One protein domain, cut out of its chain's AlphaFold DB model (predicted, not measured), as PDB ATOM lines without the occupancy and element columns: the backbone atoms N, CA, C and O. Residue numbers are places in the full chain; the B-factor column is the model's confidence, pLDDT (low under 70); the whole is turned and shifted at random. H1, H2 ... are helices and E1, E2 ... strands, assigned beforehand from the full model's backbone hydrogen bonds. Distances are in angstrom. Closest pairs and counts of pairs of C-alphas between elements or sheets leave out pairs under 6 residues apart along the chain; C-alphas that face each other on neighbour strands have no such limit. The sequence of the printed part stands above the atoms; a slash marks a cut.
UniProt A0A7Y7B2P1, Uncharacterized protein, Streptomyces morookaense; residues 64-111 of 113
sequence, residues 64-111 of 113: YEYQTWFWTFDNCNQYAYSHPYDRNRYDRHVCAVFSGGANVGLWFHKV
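This is residues 64 to 111 of the 113 residues of an uncharacterized protein of Streptomyces morookaense (UniProt A0A7Y7B2P1). What shape does the backbone make? It is a thin two-layer slab: a strongly twisted sheet of three strands, E1, E3 and E2, with one helix, H1, over one face and no named element over the other. What are the parts and their order? The printed part has 48 residues, with one named helix and three named strands along the chain as E1, H1, E2, E3; the class is mixed, helices and strands, and the sheet's order is E1, E3, E2, antiparallel throughout. How spread out is it? It is compact, with a radius of gyration of the C-alphas of 10.3 A, and only just flat, spanning 32 by 21 by 11 A.

Where does the first strand run? E1, residues 64 to 70, begins at C-alpha 64 at (293.335, 218.750, 347.805) and is 16.8 A long. Where is the helix? H1, residues 73 to 82, starts at C-alpha 73 at (292.575, 229.805, 360.899) and measures 14.2 A. Which strands follow? E2, residues 90 to 97, is the longest strand by residues and measures 20.0 A. E3, residues 104 to 110, measures 18.6 A and ends at C-alpha 110 at (297.463, 214.625, 348.152).

How are the strands paired? E1, an edge strand, is antiparallel to the inner strand E3 at 156 degrees, with N 65 and O 108 2.8 A apart, within hydrogen-bond range. E2, the other edge strand, forms a hairpin with E3, antiparallel at 157 degrees, with N 105 and O 96 2.7 A apart, within hydrogen-bond range. Where is H1? It is on the sheet at a height of 8.9 A, over E3 and only just over E2, on which 3 of its C-alphas fall. It runs along the strands, but only just, at 29 degrees to E3 on the local plane. Which residues come closest, and is the helix well formed? The closest C-alphas of H1 and E2 are those of Cys 76 and Cys 95, 6.1 A apart, and those of H1 and E3 are Phe 73 and Val 104, also 6.1 A. In H1 every O i to N i+4 pair is within hydrogen-bond range. What name has E1, H1, E2? They form a split strand-helix-strand unit, two strands running the same way with a helix between them in the chain and E3 between them in the sheet; its crossover is right-handed.

How large is it? The two C-alphas farthest apart, those of Asn 88 and Gly 100, are 32.1 A apart. Is it cut, and are its links long? The printed part has no cut; the link E1 to H1 is tight, and the links H1 to E2 and E2 to E3 are short. Where is confidence low? The mean pLDDT of the printed part is 93.0, and residues 100 to 101 are under 70.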
ATOM      1  N   TYR A  64     293.572 218.398 346.409       96.44
ATOM      2  CA  TYR A  64     293.335 218.750 347.805       96.44
ATOM      3  C   TYR A  64     292.177 217.937 348.363       96.44
ATOM      4  O   TYR A  64     291.053 218.019 347.875       96.44
ATOM      5  N   GLU A  65     292.464 217.156 349.399       96.31
ATOM      6  CA  GLU A  65     291.488 216.322 350.084       96.31
ATOM      7  C   GLU A  65     290.995 217.043 351.337       96.31
ATOM      8  O   GLU A  65     291.767 217.303 352.268       96.31
ATOM      9  N   TYR A  66     289.705 217.372 351.353       95.06
ATOM     10  CA  TYR A  66     289.042 217.963 352.506       95.06
ATOM     11  C   TYR A  66     289.063 217.016 353.710       95.06
ATOM     12  O   TYR A  66     288.770 215.831 353.575       95.06
ATOM     13  N   GLN A  67     289.377 217.548 354.890       95.94
ATOM     14  CA  GLN A  67     289.421 216.772 356.131       95.94
ATOM     15  C   GLN A  67     288.301 217.176 357.086       95.94
ATOM     16  O   GLN A  67     287.488 216.355 357.500       95.94
ATOM     17  N   THR A  68     288.273 218.452 357.469       96.00
ATOM     18  CA  THR A  68     287.327 218.995 358.451       96.00
ATOM     19  C   THR A  68     287.326 220.525 358.401       96.00
ATOM     20  O   THR A  68     288.097 221.123 357.649       96.00
ATOM     21  N   TRP A  69     286.484 221.176 359.202       94.75
ATOM     22  CA  TRP A  69     286.346 222.629 359.246       94.75
ATOM     23  C   TRP A  69     286.475 223.193 360.663       94.75
ATOM     24  O   TRP A  69     286.222 222.518 361.660       94.75
ATOM     25  N   PHE A  70     286.841 224.471 360.730       94.69
ATOM     26  CA  PHE A  70     287.035 225.241 361.950       94.69
ATOM     27  C   PHE A  70     286.465 226.650 361.795       94.69
ATOM     28  O   PHE A  70     286.338 227.174 360.690       94.69
ATOM     29  N   TRP A  71     286.170 227.295 362.922       91.69
ATOM     30  CA  TRP A  71     285.717 228.690 362.943       91.69
ATOM     31  C   TRP A  71     286.835 229.702 362.659       91.69
ATOM     32  O   TRP A  71     286.554 230.827 362.263       91.69
ATOM     33  N   THR A  72     288.101 229.333 362.878       91.50
ATOM     34  CA  THR A  72     289.249 230.238 362.724       91.50
ATOM     35  C   THR A  72     290.434 229.529 362.073       91.50
ATOM     36  O   THR A  72     290.599 228.312 362.192       91.50
ATOM     37  N   PHE A  73     291.301 230.308 361.419       92.56
ATOM     38  CA  PHE A  73     292.575 229.805 360.899       92.56
ATOM     39  C   PHE A  73     293.476 229.279 362.016       92.56
ATOM     40  O   PHE A  73     294.177 228.296 361.805       92.56
ATOM     41  N   ASP A  74     293.451 229.907 363.192       94.44
ATOM     42  CA  ASP A  74     294.278 229.493 364.327       94.44
ATOM     43  C   ASP A  74     293.921 228.074 364.788       94.44
ATOM     44  O   ASP A  74     294.782 227.196 364.796       94.44
ATOM     45  N   ASN A  75     292.629 227.801 365.007       95.38
ATOM     46  CA  ASN A  75     292.154 226.467 365.379       95.38
ATOM     47  C   ASN A  75     292.487 225.425 364.302       95.38
ATOM     48  O   ASN A  75     292.900 224.313 364.628       95.38
ATOM     49  N   CYS A  76     292.350 225.793 363.024       95.62
ATOM     50  CA  CYS A  76     292.709 224.917 361.910       95.62
ATOM     51  C   CYS A  76     294.198 224.549 361.918       95.62
ATOM     52  O   CYS A  76     294.545 223.370 361.839       95.62
ATOM     53  N   ASN A  77     295.082 225.540 362.065       95.06
ATOM     54  CA  ASN A  77     296.525 225.308 362.091       95.06
ATOM     55  C   ASN A  77     296.939 224.510 363.334       95.06
ATOM     56  O   ASN A  77     297.674 223.533 363.213       95.06
ATOM     57  N   GLN A  78     296.436 224.868 364.521       97.06
ATOM     58  CA  GLN A  78     296.714 224.122 365.753       97.06
ATOM     59  C   GLN A  78     296.284 222.653 365.643       97.06
ATOM     60  O   GLN A  78     297.028 221.751 366.044       97.06
ATOM     61  N   TYR A  79     295.112 222.393 365.057       96.75
ATOM     62  CA  TYR A  79     294.660 221.030 364.810       96.75
ATOM     63  C   TYR A  79     295.596 220.299 363.841       96.75
ATOM     64  O   TYR A  79     296.050 219.201 364.148       96.75
ATOM     65  N   ALA A  80     295.957 220.920 362.716       95.38
ATOM     66  CA  ALA A  80     296.839 220.314 361.719       95.38
ATOM     67  C   ALA A  80     298.250 220.004 362.253       95.38
ATOM     68  O   ALA A  80     298.862 219.018 361.842       95.38
ATOM     69  N   TYR A  81     298.775 220.815 363.177       94.75
ATOM     70  CA  TYR A  81     300.062 220.543 363.826       94.75
ATOM     71  C   TYR A  81     299.986 219.426 364.870       94.75
ATOM     72  O   TYR A  81     300.952 218.683 365.031       94.75
ATOM     73  N   SER A  82     298.855 219.291 365.565       96.50
ATOM     74  CA  SER A  82     298.638 218.223 366.553       96.50
ATOM     75  C   SER A  82     298.184 216.897 365.931       96.50
ATOM     76  O   SER A  82     298.329 215.854 366.564       96.50
ATOM     77  N   HIS A  83     297.681 216.921 364.694       95.19
ATOM     78  CA  HIS A  83     297.170 215.760 363.961       95.19
ATOM     79  C   HIS A  83     297.899 215.624 362.616       95.19
ATOM     80  O   HIS A  83     297.389 216.064 361.580       95.19
ATOM     81  N   PRO A  84     299.114 215.046 362.609       91.56
ATOM     82  CA  PRO A  84     299.889 214.903 361.387       91.56
ATOM     83  C   PRO A  84     299.203 213.949 360.403       91.56
ATOM     84  O   PRO A  84     298.677 212.904 360.779       91.56
ATOM     85  N   TYR A  85     299.257 214.297 359.121       93.50
ATOM     86  CA  TYR A  85     298.833 213.435 358.018       93.50
ATOM     87  C   TYR A  85     299.915 212.419 357.633       93.50
ATOM     88  O   TYR A  85     301.101 212.604 357.918       93.50
ATOM     89  N   ASP A  86     299.509 211.366 356.918       95.69
ATOM     90  CA  ASP A  86     300.435 210.393 356.335       95.69
ATOM     91  C   ASP A  86     301.319 211.053 355.265       95.69
ATOM     92  O   ASP A  86     300.872 211.385 354.163       95.69
ATOM     93  N   ARG A  87     302.605 211.209 355.587       95.38
ATOM     94  CA  ARG A  87     303.620 211.823 354.722       95.38
ATOM     95  C   ARG A  87     303.891 211.043 353.435       95.38
ATOM     96  O   ARG A  87     304.468 211.600 352.503       95.38
ATOM     97  N   ASN A  88     303.487 209.775 353.355       96.69
ATOM     98  CA  ASN A  88     303.618 208.999 352.123       96.69
ATOM     99  C   ASN A  88     302.583 209.424 351.075       96.69
ATOM    100  O   ASN A  88     302.873 209.386 349.875       96.69
ATOM    101  N   ARG A  89     301.405 209.867 351.532       96.50
ATOM    102  CA  ARG A  89     300.255 210.245 350.699       96.50
ATOM    103  C   ARG A  89     300.130 211.751 350.489       96.50
ATOM    104  O   ARG A  89     299.775 212.181 349.388       96.50
ATOM    105  N   TYR A  90     300.451 212.540 351.513       97.50
ATOM    106  CA  TYR A  90     300.293 213.993 351.521       97.50
ATOM    107  C   TYR A  90     301.617 214.697 351.835       97.50
ATOM    108  O   TYR A  90     302.407 214.222 352.650       97.50
ATOM    109  N   ASP A  91     301.861 215.852 351.221       96.81
ATOM    110  CA  ASP A  91     303.100 216.627 351.400       96.81
ATOM    111  C   ASP A  91     302.918 217.875 352.286       96.81
ATOM    112  O   ASP A  91     303.848 218.262 353.002       96.81
ATOM    113  N   ARG A  92     301.723 218.478 352.281       95.06
ATOM    114  CA  ARG A  92     301.362 219.662 353.075       95.06
ATOM    115  C   ARG A  92     299.899 219.662 353.514       95.06
ATOM    116  O   ARG A  92     299.043 219.041 352.886       95.06
ATOM    117  N   HIS A  93     299.618 220.441 354.557       95.31
ATOM    118  CA  HIS A  93     298.261 220.863 354.888       95.31
ATOM    119  C   HIS A  93     298.047 222.323 354.491       95.31
ATOM    120  O   HIS A  93     298.995 223.097 354.364       95.31
ATOM    121  N   VAL A  94     296.784 222.680 354.318       94.94
ATOM    122  CA  VAL A  94     296.325 224.013 353.972       94.94
ATOM    123  C   VAL A  94     295.066 224.315 354.777       94.94
ATOM    124  O   VAL A  94     294.114 223.541 354.761       94.94
ATOM    125  N   CYS A  95     295.050 225.467 355.438       94.56
ATOM    126  CA  CYS A  95     293.838 226.063 355.985       94.56
ATOM    127  C   CYS A  95     293.330 227.111 354.993       94.56
ATOM    128  O   CYS A  95     294.084 228.009 354.618       94.56
ATOM    129  N   ALA A  96     292.084 226.983 354.549       93.69
ATOM    130  CA  ALA A  96     291.487 227.854 353.539       93.69
ATOM    131  C   ALA A  96     290.012 228.108 353.845       93.69
ATOM    132  O   ALA A  96     289.313 227.212 354.311       93.69
ATOM    133  N   VAL A  97     289.522 229.314 353.580       92.19
ATOM    134  CA  VAL A  97     288.101 229.640 353.747       92.19
ATOM    135  C   VAL A  97     287.292 228.942 352.659       92.19
ATOM    136  O   VAL A  97     287.702 228.902 351.501       92.19
ATOM    137  N   PHE A  98     286.138 228.383 353.018       84.62
ATOM    138  CA  PHE A  98     285.220 227.867 352.004       84.62
ATOM    139  C   PHE A  98     284.746 228.999 351.096       84.62
ATOM    140  O   PHE A  98     284.418 230.075 351.591       84.62
ATOM    141  N   SER A  99     284.668 228.756 349.787       71.75
ATOM    142  CA  SER A  99     284.117 229.730 348.835       71.75
ATOM    143  C   SER A  99     282.752 230.246 349.326       71.75
ATOM    144  O   SER A  99     281.797 229.476 349.421       71.75
ATOM    145  N   GLY A 100     282.671 231.536 349.673       65.88
ATOM    146  CA  GLY A 100     281.461 232.186 350.203       65.88
ATOM    147  C   GLY A 100     281.153 231.971 351.697       65.88
ATOM    148  O   GLY A 100     280.043 232.281 352.127       65.88
ATOM    149  N   GLY A 101     282.082 231.433 352.492       69.25
ATOM    150  CA  GLY A 101     281.825 230.995 353.868       69.25
ATOM    151  C   GLY A 101     282.527 231.787 354.977       69.25
ATOM    152  O   GLY A 101     283.522 232.471 354.765       69.25
ATOM    153  N   ALA A 102     282.014 231.623 356.202       81.94
ATOM    154  CA  ALA A 102     282.622 232.112 357.448       81.94
ATOM    155  C   ALA A 102     283.600 231.104 358.091       81.94
ATOM    156  O   ALA A 102     284.251 231.420 359.084       81.94
ATOM    157  N   ASN A 103     283.688 229.891 357.536       90.88
ATOM    158  CA  ASN A 103     284.442 228.776 358.106       90.88
ATOM    159  C   ASN A 103     285.738 228.526 357.331       90.88
ATOM    160  O   ASN A 103     285.810 228.744 356.120       90.88
ATOM    161  N   VAL A 104     286.738 227.995 358.032       93.44
ATOM    162  CA  VAL A 104     288.042 227.602 357.496       93.44
ATOM    163  C   VAL A 104     288.097 226.082 357.389       93.44
ATOM    164  O   VAL A 104     288.023 225.384 358.394       93.44
ATOM    165  N   GLY A 105     288.222 225.558 356.178       94.75
ATOM    166  CA  GLY A 105     288.472 224.146 355.919       94.75
ATOM    167  C   GLY A 105     289.954 223.797 356.057       94.75
ATOM    168  O   GLY A 105     290.823 224.566 355.640       94.75
ATOM    169  N   LEU A 106     290.223 222.617 356.609       96.25
ATOM    170  CA  LEU A 106     291.513 221.943 356.555       96.25
ATOM    171  C   LEU A 106     291.546 221.011 355.344       96.25
ATOM    172  O   LEU A 106     290.691 220.137 355.190       96.25
ATOM    173  N   TRP A 107     292.569 221.186 354.522       96.44
ATOM    174  CA  TRP A 107     292.796 220.447 353.290       96.44
ATOM    175  C   TRP A 107     294.190 219.837 353.320       96.44
ATOM    176  O   TRP A 107     295.157 220.520 353.661       96.44
ATOM    177  N   PHE A 108     294.322 218.575 352.928       97.12
ATOM    178  CA  PHE A 108     295.628 217.950 352.723       97.12
ATOM    179  C   PHE A 108     295.926 217.855 351.234       97.12
ATOM    180  O   PHE A 108     295.094 217.404 350.451       97.12
ATOM    181  N   HIS A 109     297.114 218.298 350.834       96.88
ATOM    182  CA  HIS A 109     297.549 218.202 349.449       96.88
ATOM    183  C   HIS A 109     298.051 216.782 349.197       96.88
ATOM    184  O   HIS A 109     299.093 216.357 349.696       96.88
ATOM    185  N   LYS A 110     297.235 216.018 348.483       97.25
ATOM    186  CA  LYS A 110     297.463 214.625 348.152       97.25
ATOM    187  C   LYS A 110     298.324 214.543 346.906       97.25
ATOM    188  O   LYS A 110     297.959 215.055 345.852       97.25
ATOM    189  N   VAL A 111     299.460 213.871 347.031       96.94
ATOM    190  CA  VAL A 111     300.429 213.683 345.943       96.94
ATOM    191  C   VAL A 111     300.520 212.226 345.497       96.94
ATOM    192  O   VAL A 111     301.022 211.958 344.407       96.94
TER     193      VAL A 111